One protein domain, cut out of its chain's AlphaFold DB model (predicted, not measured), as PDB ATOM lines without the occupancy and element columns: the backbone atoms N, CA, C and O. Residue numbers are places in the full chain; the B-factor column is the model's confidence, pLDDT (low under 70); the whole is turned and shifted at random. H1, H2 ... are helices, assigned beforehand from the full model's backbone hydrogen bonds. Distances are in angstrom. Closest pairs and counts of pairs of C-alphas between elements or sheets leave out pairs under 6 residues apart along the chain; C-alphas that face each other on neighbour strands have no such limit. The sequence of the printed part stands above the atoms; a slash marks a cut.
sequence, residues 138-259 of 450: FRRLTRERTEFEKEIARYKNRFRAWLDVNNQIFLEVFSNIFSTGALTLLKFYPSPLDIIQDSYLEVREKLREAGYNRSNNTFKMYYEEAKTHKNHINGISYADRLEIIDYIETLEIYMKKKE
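AT A GLANCE: This is residues 138 to 259 of the 450 residues of the protein "Putative transposase" of Clostridium perfringens D str. JGS1721 (UniProt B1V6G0). Two long helices, H1 and H7, lie side by side and run opposite ways as a two-helix stalk, and the short helices H2 to H6 make a head at the end where H1 ends and H7 begins. Within the head H3 packs on H7, H2 packs on H6 and H6 packs on H4, while residues 138 to 143 of H1 stick out free at the far end of the stalk. The printed part has 122 residues with seven named helices, H1 to H7 in order along the chain, and no named strand; the class is all helix. The whole is compact, with a radius of gyration of the C-alphas of 15.7 A, yet its outline is elongated, with spans of 53 by 29 by 24 A.

HOW THE PARTS SIT: H1, residues 138 to 166, is the longest helix. It touches H7, residues 238 to 259, at a shallow tilt of 25 degrees, opposite ways; their closest C-alphas, of Ile 152 and Leu 251, are 5.9 A apart. With residues 163 to 164 alone, H1 only just touches H2, residues 168 to 173, and only at the corner by their link, with 3 pairs of C-alphas within 8 A, the closest those of Leu 163 and Leu 171 at 7.0 A. H7, with residues 244 to 248 alone, touches H3, residues 180 to 188, at a shallow tilt of 30 degrees, opposite ways; the closest C-alphas are those of Lys 187 and Ile 245, 5.9 A apart. H2 touches H6, residues 217 to 228, opposite ways at a steep tilt of 37 degrees, only just past shallow, with the C-alphas of Val 173 and Tyr 222 closest at 6.0 A. H6, with residues 222 to 227 alone, touches H4, residues 192 to 195; the closest C-alphas, of Pro 192 and Ala 226, are 5.0 A apart. H3 and H5, residues 200 to 209, only just touch, with 3 pairs of C-alphas within 8 A, the closest those of Leu 185 and Leu 207 at 6.9 A. H1 is apart from H3, H4, H5 and H6. Every O i to N i+4 pair is within hydrogen-bond range in H1, H2, H3, H5, H6 and H7; H4 is too short for such a pair.

IN THESE COORDINATES: H1 begins at C-alpha 138 (235.263, 166.794, 191.645) and is 41.8 A long from first to last C-alpha. H7 begins at C-alpha 238 (201.052, 174.869, 165.666), ends at C-alpha 259 (219.689, 166.567, 190.539) and is 32.2 A long. H6 is 16.3 A long, H5 14.6 A and H3 12.7 A.

THE WHOLE: The two C-alphas farthest apart, of Phe 138 and Asn 231, are 55.4 A apart. The printed part has no cut and no long link. The mean pLDDT of the printed part is 93.2, and residue 215 is under 70.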
ATOM      1  N   PHE A 138     236.165 165.967 190.856       86.81
ATOM      2  CA  PHE A 138     235.263 166.794 191.645       86.81
ATOM      3  C   PHE A 138     235.119 168.220 191.092       86.81
ATOM      4  O   PHE A 138     234.001 168.728 190.948       86.81
ATOM      5  N   ARG A 139     236.222 168.855 190.666       87.81
ATOM      6  CA  ARG A 139     236.159 170.135 189.932       87.81
ATOM      7  C   ARG A 139     235.393 170.009 188.627       87.81
ATOM      8  O   ARG A 139     234.640 170.913 188.285       87.81
ATOM      9  N   ARG A 140     235.576 168.930 187.869       88.12
ATOM     10  CA  ARG A 140     234.844 168.732 186.613       88.12
ATOM     11  C   ARG A 140     233.338 168.637 186.866       88.12
ATOM     12  O   ARG A 140     232.588 169.342 186.200       88.12
ATOM     13  N   LEU A 141     232.916 167.849 187.855       92.06
ATOM     14  CA  LEU A 141     231.502 167.667 188.197       92.06
ATOM     15  C   LEU A 141     230.854 168.976 188.675       92.06
ATOM     16  O   LEU A 141     229.822 169.379 188.148       92.06
ATOM     17  N   THR A 142     231.481 169.698 189.607       94.25
ATOM     18  CA  THR A 142     230.952 170.986 190.111       94.25
ATOM     19  C   THR A 142     230.885 172.070 189.028       94.25
ATOM     20  O   THR A 142     229.978 172.910 189.013       94.25
ATOM     21  N   ARG A 143     231.812 172.042 188.064       92.75
ATOM     22  CA  ARG A 143     231.777 172.927 186.893       92.75
ATOM     23  C   ARG A 143     230.659 172.559 185.924       92.75
ATOM     24  O   ARG A 143     229.958 173.466 185.496       92.75
ATOM     25  N   GLU A 144     230.462 171.277 185.637       94.38
ATOM     26  CA  GLU A 144     229.361 170.806 184.787       94.38
ATOM     27  C   GLU A 144     227.998 171.164 185.389       94.38
ATOM     28  O   GLU A 144     227.133 171.714 184.713       94.38
ATOM     29  N   ARG A 145     227.849 170.991 186.705       95.44
ATOM     30  CA  ARG A 145     226.670 171.438 187.456       95.44
ATOM     31  C   ARG A 145     226.375 172.921 187.226       95.44
ATOM     32  O   ARG A 145     225.223 173.304 187.045       95.44
ATOM     33  N   THR A 146     227.415 173.758 187.210       92.94
ATOM     34  CA  THR A 146     227.273 175.194 186.927       92.94
ATOM     35  C   THR A 146     226.790 175.445 185.494       92.94
ATOM     36  O   THR A 146     226.035 176.390 185.272       92.94
ATOM     37  N   GLU A 147     227.201 174.634 184.518       94.62
ATOM     38  CA  GLU A 147     226.702 174.748 183.142       94.62
ATOM     39  C   GLU A 147     225.229 174.329 183.043       94.62
ATOM     40  O   GLU A 147     224.440 175.066 182.451       94.62
ATOM     41  N   PHE A 148     224.809 173.255 183.723       96.06
ATOM     42  CA  PHE A 148     223.385 172.900 183.815       96.06
ATOM     43  C   PHE A 148     222.545 174.010 184.450       96.06
ATOM     44  O   PHE A 148     221.464 174.312 183.956       96.06
ATOM     45  N   GLU A 149     223.036 174.690 185.489       94.88
ATOM     46  CA  GLU A 149     222.325 175.841 186.064       94.88
ATOM     47  C   GLU A 149     222.139 176.988 185.065       94.88
ATOM     48  O   GLU A 149     221.085 177.628 185.059       94.88
ATOM     49  N   LYS A 150     223.128 177.237 184.199       95.38
ATOM     50  CA  LYS A 150     222.995 178.237 183.133       95.38
ATOM     51  C   LYS A 150     221.997 177.800 182.072       95.38
ATOM     52  O   LYS A 150     221.232 178.641 181.612       95.38
ATOM     53  N   GLU A 151     222.002 176.528 181.670       96.81
ATOM     54  CA  GLU A 151     221.000 176.009 180.731       96.81
ATOM     55  C   GLU A 151     219.591 176.126 181.305       96.81
ATOM     56  O   GLU A 151     218.728 176.723 180.668       96.81
ATOM     57  N   ILE A 152     219.377 175.701 182.552       96.94
ATOM     58  CA  ILE A 152     218.086 175.858 183.232       96.94
ATOM     59  C   ILE A 152     217.661 177.330 183.241       96.94
ATOM     60  O   ILE A 152     216.527 177.640 182.890       96.94
ATOM     61  N   ALA A 153     218.553 178.258 183.604       96.62
ATOM     62  CA  ALA A 153     218.232 179.684 183.605       96.62
ATOM     63  C   ALA A 153     217.879 180.213 182.201       96.62
ATOM     64  O   ALA A 153     216.922 180.973 182.058       96.62
ATOM     65  N   ARG A 154     218.610 179.790 181.161       96.25
ATOM     66  CA  ARG A 154     218.319 180.158 179.766       96.25
ATOM     67  C   ARG A 154     216.941 179.673 179.331       96.25
ATOM     68  O   ARG A 154     216.171 180.477 178.812       96.25
ATOM     69  N   TYR A 155     216.617 178.407 179.577       94.88
ATOM     70  CA  TYR A 155     215.318 177.847 179.207       94.88
ATOM     71  C   TYR A 155     214.174 178.444 180.025       94.88
ATOM     72  O   TYR A 155     213.138 178.753 179.454       94.88
ATOM     73  N   LYS A 156     214.375 178.734 181.317       96.50
ATOM     74  CA  LYS A 156     213.388 179.476 182.122       96.50
ATOM     75  C   LYS A 156     213.077 180.852 181.540       96.50
ATOM     76  O   LYS A 156     211.918 181.254 181.520       96.50
ATOM     77  N   ASN A 157     214.096 181.562 181.060       96.62
ATOM     78  CA  ASN A 157     213.908 182.872 180.444       96.62
ATOM     79  C   ASN A 157     213.197 182.769 179.089       96.62
ATOM     80  O   ASN A 157     212.304 183.567 178.834       96.62
ATOM     81  N   ARG A 158     213.547 181.781 178.251       95.94
ATOM     82  CA  ARG A 158     212.848 181.519 176.979       95.94
ATOM     83  C   ARG A 158     211.386 181.149 177.199       95.94
ATOM     84  O   ARG A 158     210.514 181.759 176.603       95.94
ATOM     85  N   PHE A 159     211.132 180.225 178.121       96.50
ATOM     86  CA  PHE A 159     209.794 179.819 178.537       96.50
ATOM     87  C   PHE A 159     208.966 181.014 179.023       96.50
ATOM     88  O   PHE A 159     207.830 181.193 178.599       96.50
ATOM     89  N   ARG A 160     209.539 181.875 179.877       96.62
ATOM     90  CA  ARG A 160     208.844 183.076 180.355       96.62
ATOM     91  C   ARG A 160     208.545 184.054 179.217       96.62
ATOM     92  O   ARG A 160     207.411 184.492 179.119       96.62
ATOM     93  N   ALA A 161     209.525 184.336 178.359       97.00
ATOM     94  CA  ALA A 161     209.343 185.226 177.213       97.00
ATOM     95  C   ALA A 161     208.278 184.702 176.238       97.00
ATOM     96  O   ALA A 161     207.503 185.480 175.695       97.00
ATOM     97  N   TRP A 162     208.206 183.380 176.052       97.00
ATOM     98  CA  TRP A 162     207.143 182.754 175.274       97.00
ATOM     99  C   TRP A 162     205.772 183.006 175.915       97.00
ATOM    100  O   TRP A 162     204.850 183.437 175.229       97.00
ATOM    101  N   LEU A 163     205.640 182.829 177.237       96.62
ATOM    102  CA  LEU A 163     204.390 183.129 177.949       96.62
ATOM    103  C   LEU A 163     204.025 184.622 177.900       96.62
ATOM    104  O   LEU A 163     202.849 184.939 177.763       96.62
ATOM    105  N   ASP A 164     204.999 185.536 177.965       95.31
ATOM    106  CA  ASP A 164     204.752 186.986 177.876       95.31
ATOM    107  C   ASP A 164     204.043 187.366 176.557       95.31
ATOM    108  O   ASP A 164     203.239 188.298 176.523       95.31
ATOM    109  N   VAL A 165     204.318 186.635 175.472       94.69
ATOM    110  CA  VAL A 165     203.701 186.858 174.155       94.69
ATOM    111  C   VAL A 165     202.416 186.048 173.990       94.69
ATOM    112  O   VAL A 165     201.399 186.583 173.555       94.69
ATOM    113  N   ASN A 166     202.456 184.764 174.348       95.69
ATOM    114  CA  ASN A 166     201.453 183.782 173.936       95.69
ATOM    115  C   ASN A 166     200.452 183.410 175.042       95.69
ATOM    116  O   ASN A 166     199.415 182.810 174.752       95.69
ATOM    117  N   ASN A 167     200.742 183.726 176.310       95.81
ATOM    118  CA  ASN A 167     199.910 183.328 177.445       95.81
ATOM    119  C   ASN A 167     200.110 184.217 178.697       95.81
ATOM    120  O   ASN A 167     200.586 183.775 179.747       95.81
ATOM    121  N   GLN A 168     199.719 185.489 178.586       94.69
ATOM    122  CA  GLN A 168     199.857 186.488 179.659       94.69
ATOM    123  C   GLN A 168     199.008 186.155 180.894       94.69
ATOM    124  O   GLN A 168     199.491 186.277 182.020       94.69
ATOM    125  N   ILE A 169     197.794 185.628 180.690       95.88
ATOM    126  CA  ILE A 169     196.885 185.207 181.772       95.88
ATOM    127  C   ILE A 169     197.576 184.187 182.692       95.88
ATOM    128  O   ILE A 169     197.443 184.234 183.915       95.88
ATOM    129  N   PHE A 170     198.370 183.270 182.129       95.75
ATOM    130  CA  PHE A 170     199.100 182.296 182.933       95.75
ATOM    131  C   PHE A 170     200.116 182.958 183.869       95.75
ATOM    132  O   PHE A 170     200.244 182.545 185.021       95.75
ATOM    133  N   LEU A 171     200.825 183.995 183.412       94.81
ATOM    134  CA  LEU A 171     201.804 184.722 184.227       94.81
ATOM    135  C   LEU A 171     201.159 185.516 185.366       94.81
ATOM    136  O   LEU A 171     201.776 185.654 186.423       94.81
ATOM    137  N   GLU A 172     199.944 186.021 185.158       94.12
ATOM    138  CA  GLU A 172     199.181 186.749 186.175       94.12
ATOM    139  C   GLU A 172     198.651 185.813 187.263       94.12
ATOM    140  O   GLU A 172     198.703 186.129 188.453       94.12
ATOM    141  N   VAL A 173     198.183 184.628 186.866       94.44
ATOM    142  CA  VAL A 173     197.541 183.681 187.781       94.44
ATOM    143  C   VAL A 173     198.559 182.816 188.536       94.44
ATOM    144  O   VAL A 173     198.376 182.516 189.721       94.44
ATOM    145  N   PHE A 174     199.649 182.396 187.888       93.56
ATOM    146  CA  PHE A 174     200.623 181.484 188.487       93.56
ATOM    147  C   PHE A 174     201.813 182.210 189.114       93.56
ATOM    148  O   PHE A 174     202.752 182.624 188.437       93.56
ATOM    149  N   SER A 175     201.874 182.204 190.447       90.88
ATOM    150  CA  SER A 175     203.048 182.687 191.190       90.88
ATOM    151  C   SER A 175     204.320 181.866 190.922       90.88
ATOM    152  O   SER A 175     205.425 182.410 190.910       90.88
ATOM    153  N   ASN A 176     204.183 180.556 190.681       92.25
ATOM    154  CA  ASN A 176     205.272 179.674 190.264       92.25
ATOM    155  C   ASN A 176     204.913 178.903 188.985       92.25
ATOM    156  O   ASN A 176     204.396 177.780 189.030       92.25
ATOM    157  N   ILE A 177     205.279 179.497 187.851       93.75
ATOM    158  CA  ILE A 177     205.100 178.940 186.503       93.75
ATOM    159  C   ILE A 177     205.935 177.684 186.217       93.75
ATOM    160  O   ILE A 177     205.688 177.001 185.233       93.75
ATOM    161  N   PHE A 178     206.905 177.356 187.077       93.94
ATOM    162  CA  PHE A 178     207.754 176.164 186.948       93.94
ATOM    163  C   PHE A 178     207.355 175.046 187.922       93.94
ATOM    164  O   PHE A 178     208.125 174.111 188.140       93.94
ATOM    165  N   SER A 179     206.196 175.156 188.578       90.88
ATOM    166  CA  SER A 179     205.673 174.075 189.416       90.88
ATOM    167  C   SER A 179     205.228 172.887 188.561       90.88
ATOM    168  O   SER A 179     204.785 173.074 187.431       90.88
ATOM    169  N   THR A 180     205.280 171.668 189.107       88.62
ATOM    170  CA  THR A 180     204.864 170.453 188.383       88.62
ATOM    171  C   THR A 180     203.462 170.600 187.793       88.62
ATOM    172  O   THR A 180     203.268 170.329 186.622       88.62
ATOM    173  N   GLY A 181     202.507 171.133 188.564       89.44
ATOM    174  CA  GLY A 181     201.143 171.359 188.074       89.44
ATOM    175  C   GLY A 181     201.057 172.387 186.944       89.44
ATOM    176  O   GLY A 181     200.303 172.180 186.002       89.44
ATOM    177  N   ALA A 182     201.836 173.470 187.016       92.62
ATOM    178  CA  ALA A 182     201.896 174.484 185.962       92.62
ATOM    179  C   ALA A 182     202.455 173.903 184.651       92.62
ATOM    180  O   ALA A 182     201.857 174.081 183.593       92.62
ATOM    181  N   LEU A 183     203.565 173.161 184.732       94.25
ATOM    182  CA  LEU A 183     204.198 172.533 183.571       94.25
ATOM    183  C   LEU A 183     203.317 171.429 182.968       94.25
ATOM    184  O   LEU A 183     203.165 171.373 181.751       94.25
ATOM    185  N   THR A 184     202.688 170.588 183.798       93.00
ATOM    186  CA  THR A 184     201.734 169.571 183.331       93.00
ATOM    187  C   THR A 184     200.535 170.215 182.639       93.00
ATOM    188  O   THR A 184     200.140 169.753 181.575       93.00
ATOM    189  N   LEU A 185     199.982 171.299 183.194       93.81
ATOM    190  CA  LEU A 185     198.861 172.002 182.572       93.81
ATOM    191  C   LEU A 185     199.232 172.551 181.194       93.81
ATOM    192  O   LEU A 185     198.489 172.316 180.250       93.81
ATOM    193  N   LEU A 186     200.384 173.210 181.056       95.25
ATOM    194  CA  LEU A 186     200.830 173.767 179.774       95.25
ATOM    195  C   LEU A 186     201.191 172.706 178.732       95.25
ATOM    196  O   LEU A 186     201.091 172.984 177.543       95.25
ATOM    197  N   LYS A 187     201.573 171.491 179.145       94.81
ATOM    198  CA  LYS A 187     201.760 170.365 178.215       94.81
ATOM    199  C   LYS A 187     200.454 169.939 177.541       94.81
ATOM    200  O   LYS A 187     200.477 169.580 176.370       94.81
ATOM    201  N   PHE A 188     199.331 169.981 178.261       93.69
ATOM    202  CA  PHE A 188     198.015 169.657 177.699       93.69
ATOM    203  C   PHE A 188     197.327 170.865 177.062       93.69
ATOM    204  O   PHE A 188     196.699 170.734 176.015       93.69
ATOM    205  N   TYR A 189     197.464 172.038 177.683       95.25
ATOM    206  CA  TYR A 189     196.784 173.274 177.305       95.25
ATOM    207  C   TYR A 189     197.770 174.456 177.246       95.25
ATOM    208  O   TYR A 189     197.800 175.289 178.158       95.25
ATOM    209  N   PRO A 190     198.594 174.539 176.186       95.38
ATOM    210  CA  PRO A 190     199.543 175.635 175.973       95.38
ATOM    211  C   PRO A 190     198.945 177.055 176.001       95.38
ATOM    212  O   PRO A 190     199.601 177.994 176.458       95.38
ATOM    213  N   SER A 191     197.716 177.229 175.505       94.62
ATOM    214  CA  SER A 191     197.005 178.513 175.398       94.62
ATOM    215  C   SER A 191     195.810 178.590 176.357       94.62
ATOM    216  O   SER A 191     195.177 177.566 176.636       94.62
ATOM    217  N   PRO A 192     195.402 179.794 176.808       95.00
ATOM    218  CA  PRO A 192     194.143 179.950 177.534       95.00
ATOM    219  C   PRO A 192     192.922 179.566 176.687       95.00
ATOM    220  O   PRO A 192     191.902 179.160 177.231       95.00
ATOM    221  N   LEU A 193     193.006 179.629 175.354       96.00
ATOM    222  CA  LEU A 193     191.913 179.160 174.496       96.00
ATOM    223  C   LEU A 193     191.829 177.633 174.413       96.00
ATOM    224  O   LEU A 193     190.779 177.118 174.044       96.00
ATOM    225  N   ASP A 194     192.893 176.909 174.764       94.94
ATOM    226  CA  ASP A 194     192.882 175.445 174.756       94.94
ATOM    227  C   ASP A 194     192.147 174.901 175.976       94.94
ATOM    228  O   ASP A 194     191.329 173.996 175.857       94.94
ATOM    229  N   ILE A 195     192.420 175.469 177.157       94.56
ATOM    230  CA  ILE A 195     191.874 174.945 178.415       94.56
ATOM    231  C   ILE A 195     190.346 175.049 178.474       94.56
ATOM    232  O   ILE A 195     189.705 174.215 179.100       94.56
ATOM    233  N   ILE A 196     189.758 176.046 177.804       95.12
ATOM    234  CA  ILE A 196     188.305 176.266 177.770       95.12
ATOM    235  C   ILE A 196     187.573 175.441 176.702       95.12
ATOM    236  O   ILE A 196     186.348 175.534 176.622       95.12
ATOM    237  N   GLN A 197     188.291 174.673 175.872       94.25
ATOM    238  CA  GLN A 197     187.663 173.708 174.954       94.25
ATOM    239  C   GLN A 197     187.072 172.527 175.719       94.25
ATOM    240  O   GLN A 197     186.052 171.979 175.311       94.25
ATOM    241  N   ASP A 198     187.684 172.202 176.855       95.00
ATOM    242  CA  ASP A 198     187.211 171.186 177.774       95.00
ATOM    243  C   ASP A 198     186.450 171.836 178.941       95.00
ATOM    244  O   ASP A 198     186.674 172.989 179.344       95.00
ATOM    245  N   SER A 199     185.537 171.078 179.538       94.19
ATOM    246  CA  SER A 199     184.938 171.456 180.812       94.19
ATOM    247  C   SER A 199     185.993 171.439 181.922       94.19
ATOM    248  O   SER A 199     186.950 170.665 181.908       94.19
ATOM    249  N   TYR A 200     185.790 172.257 182.957       91.25
ATOM    250  CA  TYR A 200     186.694 172.281 184.110       91.25
ATOM    251  C   TYR A 200     186.893 170.891 184.750       91.25
ATOM    252  O   TYR A 200     187.980 170.587 185.241       91.25
ATOM    253  N   LEU A 201     185.862 170.035 184.738       90.62
ATOM    254  CA  LEU A 201     185.962 168.665 185.245       90.62
ATOM    255  C   LEU A 201     186.873 167.803 184.361       90.62
ATOM    256  O   LEU A 201     187.756 167.144 184.895       90.62
ATOM    257  N   GLU A 202     186.735 167.865 183.036       92.94
ATOM    258  CA  GLU A 202     187.592 167.119 182.099       92.94
ATOM    259  C   GLU A 202     189.063 167.540 182.202       92.94
ATOM    260  O   GLU A 202     189.943 166.682 182.272       92.94
ATOM    261  N   VAL A 203     189.334 168.845 182.313       91.06
ATOM    262  CA  VAL A 203     190.693 169.364 182.556       91.06
ATOM    263  C   VAL A 203     191.285 168.738 183.819       91.06
ATOM    264  O   VAL A 203     192.436 168.296 183.830       91.06
ATOM    265  N   ARG A 204     190.504 168.675 184.905       89.69
ATOM    266  CA  ARG A 204     190.956 168.075 186.165       89.69
ATOM    267  C   ARG A 204     191.234 166.584 186.042       89.69
ATOM    268  O   ARG A 204     192.212 166.124 186.628       89.69
ATOM    269  N   GLU A 205     190.406 165.854 185.307       90.31
ATOM    270  CA  GLU A 205     190.604 164.423 185.083       90.31
ATOM    271  C   GLU A 205     191.887 164.161 184.284       90.31
ATOM    272  O   GLU A 205     192.714 163.371 184.739       90.31
ATOM    273  N   LYS A 206     192.147 164.909 183.198       91.25
ATOM    274  CA  LYS A 206     193.398 164.777 182.422       91.25
ATOM    275  C   LYS A 206     194.647 165.060 183.262       91.25
ATOM    276  O   LYS A 206     195.645 164.346 183.174       91.25
ATOM    277  N   LEU A 207     194.600 166.074 184.130       89.19
ATOM    278  CA  LEU A 207     195.705 166.354 185.055       89.19
ATOM    279  C   LEU A 207     195.910 165.228 186.077       89.19
ATOM    280  O   LEU A 207     197.053 164.905 186.408       89.19
ATOM    281  N   ARG A 208     194.821 164.620 186.562       89.19
ATOM    282  CA  ARG A 208     194.857 163.487 187.495       89.19
ATOM    283  C   ARG A 208     195.486 162.255 186.845       89.19
ATOM    284  O   ARG A 208     196.345 161.621 187.453       89.19
ATOM    285  N   GLU A 209     195.114 161.954 185.603       90.25
ATOM    286  CA  GLU A 209     195.697 160.869 184.800       90.25
ATOM    287  C   GLU A 209     197.198 161.068 184.559       90.25
ATOM    288  O   GLU A 209     197.971 160.113 184.609       90.25
ATOM    289  N   ALA A 210     197.642 162.318 184.410       86.69
ATOM    290  CA  ALA A 210     199.057 162.679 184.320       86.69
ATOM    291  C   ALA A 210     199.798 162.699 185.676       86.69
ATOM    292  O   ALA A 210     200.941 163.155 185.756       86.69
ATOM    293  N   GLY A 211     199.163 162.227 186.754       82.50
ATOM    294  CA  GLY A 211     199.759 162.103 188.084       82.50
ATOM    295  C   GLY A 211     199.668 163.360 188.958       82.50
ATOM    296  O   GLY A 211     200.273 163.398 190.033       82.50
ATOM    297  N   TYR A 212     198.918 164.391 188.550       81.88
ATOM    298  CA  TYR A 212     198.700 165.597 189.351       81.88
ATOM    299  C   TYR A 212     197.337 165.576 190.059       81.88
ATOM    300  O   TYR A 212     196.317 166.018 189.537       81.88
ATOM    301  N   ASN A 213     197.330 165.122 191.315       75.81
ATOM    302  CA  ASN A 213     196.094 164.899 192.083       75.81
ATOM    303  C   ASN A 213     195.666 166.081 192.971       75.81
ATOM    304  O   ASN A 213     194.709 165.972 193.739       75.81
ATOM    305  N   ARG A 214     196.379 167.215 192.936       74.12
ATOM    306  CA  ARG A 214     196.092 168.343 193.834       74.12
ATOM    307  C   ARG A 214     194.988 169.229 193.261       74.12
ATOM    308  O   ARG A 214     195.061 169.674 192.123       74.12
ATOM    309  N   SER A 215     193.992 169.543 194.084       67.31
ATOM    310  CA  SER A 215     193.042 170.616 193.786       67.31
ATOM    311  C   SER A 215     193.688 171.946 194.151       67.31
ATOM    312  O   SER A 215     193.993 172.169 195.320       67.31
ATOM    313  N   ASN A 216     193.907 172.825 193.174       72.31
ATOM    314  CA  ASN A 216     194.430 174.163 193.427       72.31
ATOM    315  C   ASN A 216     193.476 175.223 192.864       72.31
ATOM    316  O   ASN A 216     193.096 175.161 191.692       72.31
ATOM    317  N   ASN A 217     193.126 176.213 193.693       87.12
ATOM    318  CA  ASN A 217     192.309 177.355 193.290       87.12
ATOM    319  C   ASN A 217     192.932 178.112 192.105       87.12
ATOM    320  O   ASN A 217     192.200 178.619 191.265       87.12
ATOM    321  N   THR A 218     194.264 178.097 191.976       88.75
ATOM    322  CA  THR A 218     194.992 178.686 190.839       88.75
ATOM    323  C   THR A 218     194.496 178.172 189.483       88.75
ATOM    324  O   THR A 218     194.349 178.956 188.557       88.75
ATOM    325  N   PHE A 219     194.179 176.879 189.351       88.31
ATOM    326  CA  PHE A 219     193.678 176.331 188.083       88.31
ATOM    327  C   PHE A 219     192.266 176.792 187.766       88.31
ATOM    328  O   PHE A 219     191.957 177.082 186.616       88.31
ATOM    329  N   LYS A 220     191.417 176.866 188.794       91.12
ATOM    330  CA  LYS A 220     190.070 177.407 188.642       91.12
ATOM    331  C   LYS A 220     190.145 178.870 188.211       91.12
ATOM    332  O   LYS A 220     189.498 179.234 187.245       91.12
ATOM    333  N   MET A 221     190.981 179.671 188.874       94.31
ATOM    334  CA  MET A 221     191.218 181.065 188.495       94.31
ATOM    335  C   MET A 221     191.684 181.173 187.042       94.31
ATOM    336  O   MET A 221     191.072 181.898 186.275       94.31
ATOM    337  N   TYR A 222     192.691 180.395 186.636       95.38
ATOM    338  CA  TYR A 222     193.186 180.416 185.257       95.38
ATOM    339  C   TYR A 222     192.094 180.057 184.236       95.38
ATOM    340  O   TYR A 222     191.979 180.723 183.213       95.38
ATOM    341  N   TYR A 223     191.262 179.053 184.530       95.00
ATOM    342  CA  TYR A 223     190.131 178.670 183.681       95.00
ATOM    343  C   TYR A 223     189.085 179.791 183.553       95.00
ATOM    344  O   TYR A 223     188.631 180.091 182.449       95.00
ATOM    345  N   GLU A 224     188.705 180.422 184.667       95.88
ATOM    346  CA  GLU A 224     187.720 181.513 184.673       95.88
ATOM    347  C   GLU A 224     188.252 182.772 183.973       95.88
ATOM    348  O   GLU A 224     187.529 183.384 183.184       95.88
ATOM    349  N   GLU A 225     189.521 183.130 184.186       96.75
ATOM    350  CA  GLU A 225     190.179 184.241 183.486       96.75
ATOM    351  C   GLU A 225     190.241 183.977 181.976       96.75
ATOM    352  O   GLU A 225     189.833 184.814 181.168       96.75
ATOM    353  N   ALA A 226     190.647 182.768 181.575       96.19
ATOM    354  CA  ALA A 226     190.665 182.357 180.174       96.19
ATOM    355  C   ALA A 226     189.278 182.465 179.519       96.19
ATOM    356  O   ALA A 226     189.146 182.962 178.399       96.19
ATOM    357  N   LYS A 227     188.221 182.050 180.228       96.12
ATOM    358  CA  LYS A 227     186.834 182.133 179.755       96.12
ATOM    359  C   LYS A 227     186.337 183.575 179.656       96.12
ATOM    360  O   LYS A 227     185.663 183.913 178.681       96.12
ATOM    361  N   THR A 228     186.673 184.405 180.640       97.19
ATOM    362  CA  THR A 228     186.300 185.827 180.707       97.19
ATOM    363  C   THR A 228     186.941 186.613 179.568       97.19
ATOM    364  O   THR A 228     186.271 187.389 178.886       97.19
ATOM    365  N   HIS A 229     188.220 186.355 179.297       95.50
ATOM    366  CA  HIS A 229     189.011 187.097 178.321       95.50
ATOM    367  C   HIS A 229     189.088 186.440 176.936       95.50
ATOM    368  O   HIS A 229     189.794 186.954 176.073       95.50
ATOM    369  N   LYS A 230     188.330 185.364 176.670       95.00
ATOM    370  CA  LYS A 230     188.406 184.574 175.422       95.00
ATOM    371  C   LYS A 230     188.304 185.389 174.121       95.00
ATOM    372  O   LYS A 230     188.888 185.005 173.119       95.00
ATOM    373  N   ASN A 231     187.570 186.506 174.132       94.06
ATOM    374  CA  ASN A 231     187.376 187.368 172.956       94.06
ATOM    375  C   ASN A 231     188.482 188.432 172.793       94.06
ATOM    376  O   ASN A 231     188.489 189.152 171.801       94.06
ATOM    377  N   HIS A 232     189.381 188.562 173.772       92.12
ATOM    378  CA  HIS A 232     190.459 189.556 173.814       92.12
ATOM    379  C   HIS A 232     191.855 188.931 173.675       92.12
ATOM    380  O   HIS A 232     192.848 189.654 173.667       92.12
ATOM    381  N   ILE A 233     191.940 187.602 173.588       91.56
ATOM    382  CA  ILE A 233     193.195 186.858 173.473       91.56
ATOM    383  C   ILE A 233     193.311 186.199 172.103       91.56
ATOM    384  O   ILE A 233     192.327 185.733 171.531       91.56
ATOM    385  N   ASN A 234     194.536 186.139 171.588       89.50
ATOM    386  CA  ASN A 234     194.828 185.461 170.333       89.50
ATOM    387  C   ASN A 234     195.056 183.962 170.569       89.50
ATOM    388  O   ASN A 234     195.599 183.549 171.595       89.50
ATOM    389  N   GLY A 235     194.673 183.148 169.585       91.12
ATOM    390  CA  GLY A 235     195.126 181.763 169.512       91.12
ATOM    391  C   GLY A 235     196.612 181.684 169.171       91.12
ATOM    392  O   GLY A 235     197.187 182.617 168.614       91.12
ATOM    393  N   ILE A 236     197.216 180.543 169.484       96.19
ATOM    394  CA  ILE A 236     198.615 180.247 169.160       96.19
ATOM    395  C   ILE A 236     198.698 179.295 167.961       96.19
ATOM    396  O   ILE A 236     197.804 178.464 167.748       96.19
ATOM    397  N   SER A 237     199.774 179.394 167.184       96.75
ATOM    398  CA  SER A 237     200.012 178.534 166.025       96.75
ATOM    399  C   SER A 237     200.422 177.110 166.426       96.75
ATOM    400  O   SER A 237     200.712 176.813 167.587       96.75
ATOM    401  N   TYR A 238     200.483 176.203 165.448       95.69
ATOM    402  CA  TYR A 238     201.052 174.869 165.666       95.69
ATOM    403  C   TYR A 238     202.534 174.931 166.076       95.69
ATOM    404  O   TYR A 238     202.964 174.165 166.936       95.69
ATOM    405  N   ALA A 239     203.301 175.871 165.513       96.56
ATOM    406  CA  ALA A 239     204.709 176.050 165.855       96.56
ATOM    407  C   ALA A 239     204.885 176.490 167.317       96.56
ATOM    408  O   ALA A 239     205.698 175.906 168.027       96.56
ATOM    409  N   ASP A 240     204.060 177.431 167.786       97.12
ATOM    410  CA  ASP A 240     204.079 177.901 169.177       97.12
ATOM    411  C   ASP A 240     203.835 176.748 170.166       97.12
ATOM    412  O   ASP A 240     204.505 176.644 171.194       97.12
ATOM    413  N   ARG A 241     202.896 175.847 169.841       96.06
ATOM    414  CA  ARG A 241     202.572 174.662 170.657       96.06
ATOM    415  C   ARG A 241     203.757 173.712 170.778       96.06
ATOM    416  O   ARG A 241     204.046 173.242 171.873       96.06
ATOM    417  N   LEU A 242     204.438 173.435 169.667       96.12
ATOM    418  CA  LEU A 242     205.634 172.592 169.684       96.12
ATOM    419  C   LEU A 242     206.768 173.246 170.480       96.12
ATOM    420  O   LEU A 242     207.448 172.567 171.245       96.12
ATOM    421  N   GLU A 243     206.946 174.558 170.331       96.88
ATOM    422  CA  GLU A 243     208.019 175.305 170.985       96.88
ATOM    423  C   GLU A 243     207.896 175.282 172.516       96.88
ATOM    424  O   GLU A 243     208.870 174.982 173.210       96.88
ATOM    425  N   ILE A 244     206.706 175.542 173.067       96.00
ATOM    426  CA  ILE A 244     206.527 175.526 174.525       96.00
ATOM    427  C   ILE A 244     206.692 174.123 175.112       96.00
ATOM    428  O   ILE A 244     207.261 173.984 176.196       96.00
ATOM    429  N   ILE A 245     206.257 173.084 174.394       95.75
ATOM    430  CA  ILE A 245     206.450 171.692 174.812       95.75
ATOM    431  C   ILE A 245     207.949 171.364 174.851       95.75
ATOM    432  O   ILE A 245     208.423 170.889 175.885       95.75
ATOM    433  N   ASP A 246     208.711 171.709 173.806       96.38
ATOM    434  CA  ASP A 246     210.173 171.530 173.774       96.38
ATOM    435  C   ASP A 246     210.868 172.254 174.938       96.38
ATOM    436  O   ASP A 246     211.740 171.688 175.609       96.38
ATOM    437  N   TYR A 247     210.453 173.487 175.243       96.31
ATOM    438  CA  TYR A 247     210.998 174.239 176.372       96.31
ATOM    439  C   TYR A 247     210.734 173.563 177.714       96.31
ATOM    440  O   TYR A 247     211.639 173.530 178.555       96.31
ATOM    441  N   ILE A 248     209.532 173.021 177.926       95.25
ATOM    442  CA  ILE A 248     209.191 172.306 179.160       95.25
ATOM    443  C   ILE A 248     210.005 171.015 179.265       95.25
ATOM    444  O   ILE A 248     210.656 170.791 180.286       95.25
ATOM    445  N   GLU A 249     210.007 170.185 178.222       95.50
ATOM    446  CA  GLU A 249     210.712 168.899 178.214       95.50
ATOM    447  C   GLU A 249     212.221 169.082 178.400       95.50
ATOM    448  O   GLU A 249     212.848 168.422 179.234       95.50
ATOM    449  N   THR A 250     212.812 170.047 177.694       96.31
ATOM    450  CA  THR A 250     214.235 170.359 177.830       96.31
ATOM    451  C   THR A 250     214.569 170.861 179.235       96.31
ATOM    452  O   THR A 250     215.579 170.451 179.823       96.31
ATOM    453  N   LEU A 251     213.723 171.716 179.814       95.56
ATOM    454  CA  LEU A 251     213.893 172.206 181.181       95.56
ATOM    455  C   LEU A 251     213.834 171.061 182.202       95.56
ATOM    456  O   LEU A 251     214.701 170.994 183.076       95.56
ATOM    457  N   GLU A 252     212.881 170.137 182.071       94.56
ATOM    458  CA  GLU A 252     212.768 168.947 182.925       94.56
ATOM    459  C   GLU A 252     214.002 168.040 182.807       94.56
ATOM    460  O   GLU A 252     214.548 167.599 183.825       94.56
ATOM    461  N   ILE A 253     214.506 167.817 181.587       96.38
ATOM    462  CA  ILE A 253     215.728 167.037 181.348       96.38
ATOM    463  C   ILE A 253     216.922 167.663 182.074       96.38
ATOM    464  O   ILE A 253     217.665 166.956 182.762       96.38
ATOM    465  N   TYR A 254     217.135 168.976 181.940       96.81
ATOM    466  CA  TYR A 254     218.256 169.643 182.605       96.81
ATOM    467  C   TYR A 254     218.105 169.670 184.127       96.81
ATOM    468  O   TYR A 254     219.105 169.504 184.829       96.81
ATOM    469  N   MET A 255     216.885 169.829 184.649       94.88
ATOM    470  CA  MET A 255     216.624 169.730 186.087       94.88
ATOM    471  C   MET A 255     216.980 168.338 186.622       94.88
ATOM    472  O   MET A 255     217.760 168.244 187.570       94.88
ATOM    473  N   LYS A 256     216.545 167.267 185.949       96.00
ATOM    474  CA  LYS A 256     216.877 165.885 186.329       96.00
ATOM    475  C   LYS A 256     218.378 165.590 186.238       96.00
ATOM    476  O   LYS A 256     218.951 164.949 187.119       96.00
ATOM    477  N   LYS A 257     219.048 166.073 185.183       96.94
ATOM    478  CA  LYS A 257     220.511 165.952 185.035       96.94
ATOM    479  C   LYS A 257     221.252 166.658 186.169       96.94
ATOM    480  O   LYS A 257     222.234 166.114 186.671       96.94
ATOM    481  N   LYS A 258     220.788 167.845 186.575       96.44
ATOM    482  CA  LYS A 258     221.349 168.587 187.706       96.44
ATOM    483  C   LYS A 258     221.164 167.826 189.017       96.44
ATOM    484  O   LYS A 258     222.143 167.667 189.729       96.44
ATOM    485  N   GLU A 259     219.965 167.332 189.311       95.44
ATOM    486  CA  GLU A 259     219.689 166.567 190.539       95.44
ATOM    487  C   GLU A 259     220.580 165.324 190.646       95.44
ATOM    488  O   GLU A 259     221.294 165.161 191.633       95.44
TER     489      GLU A 259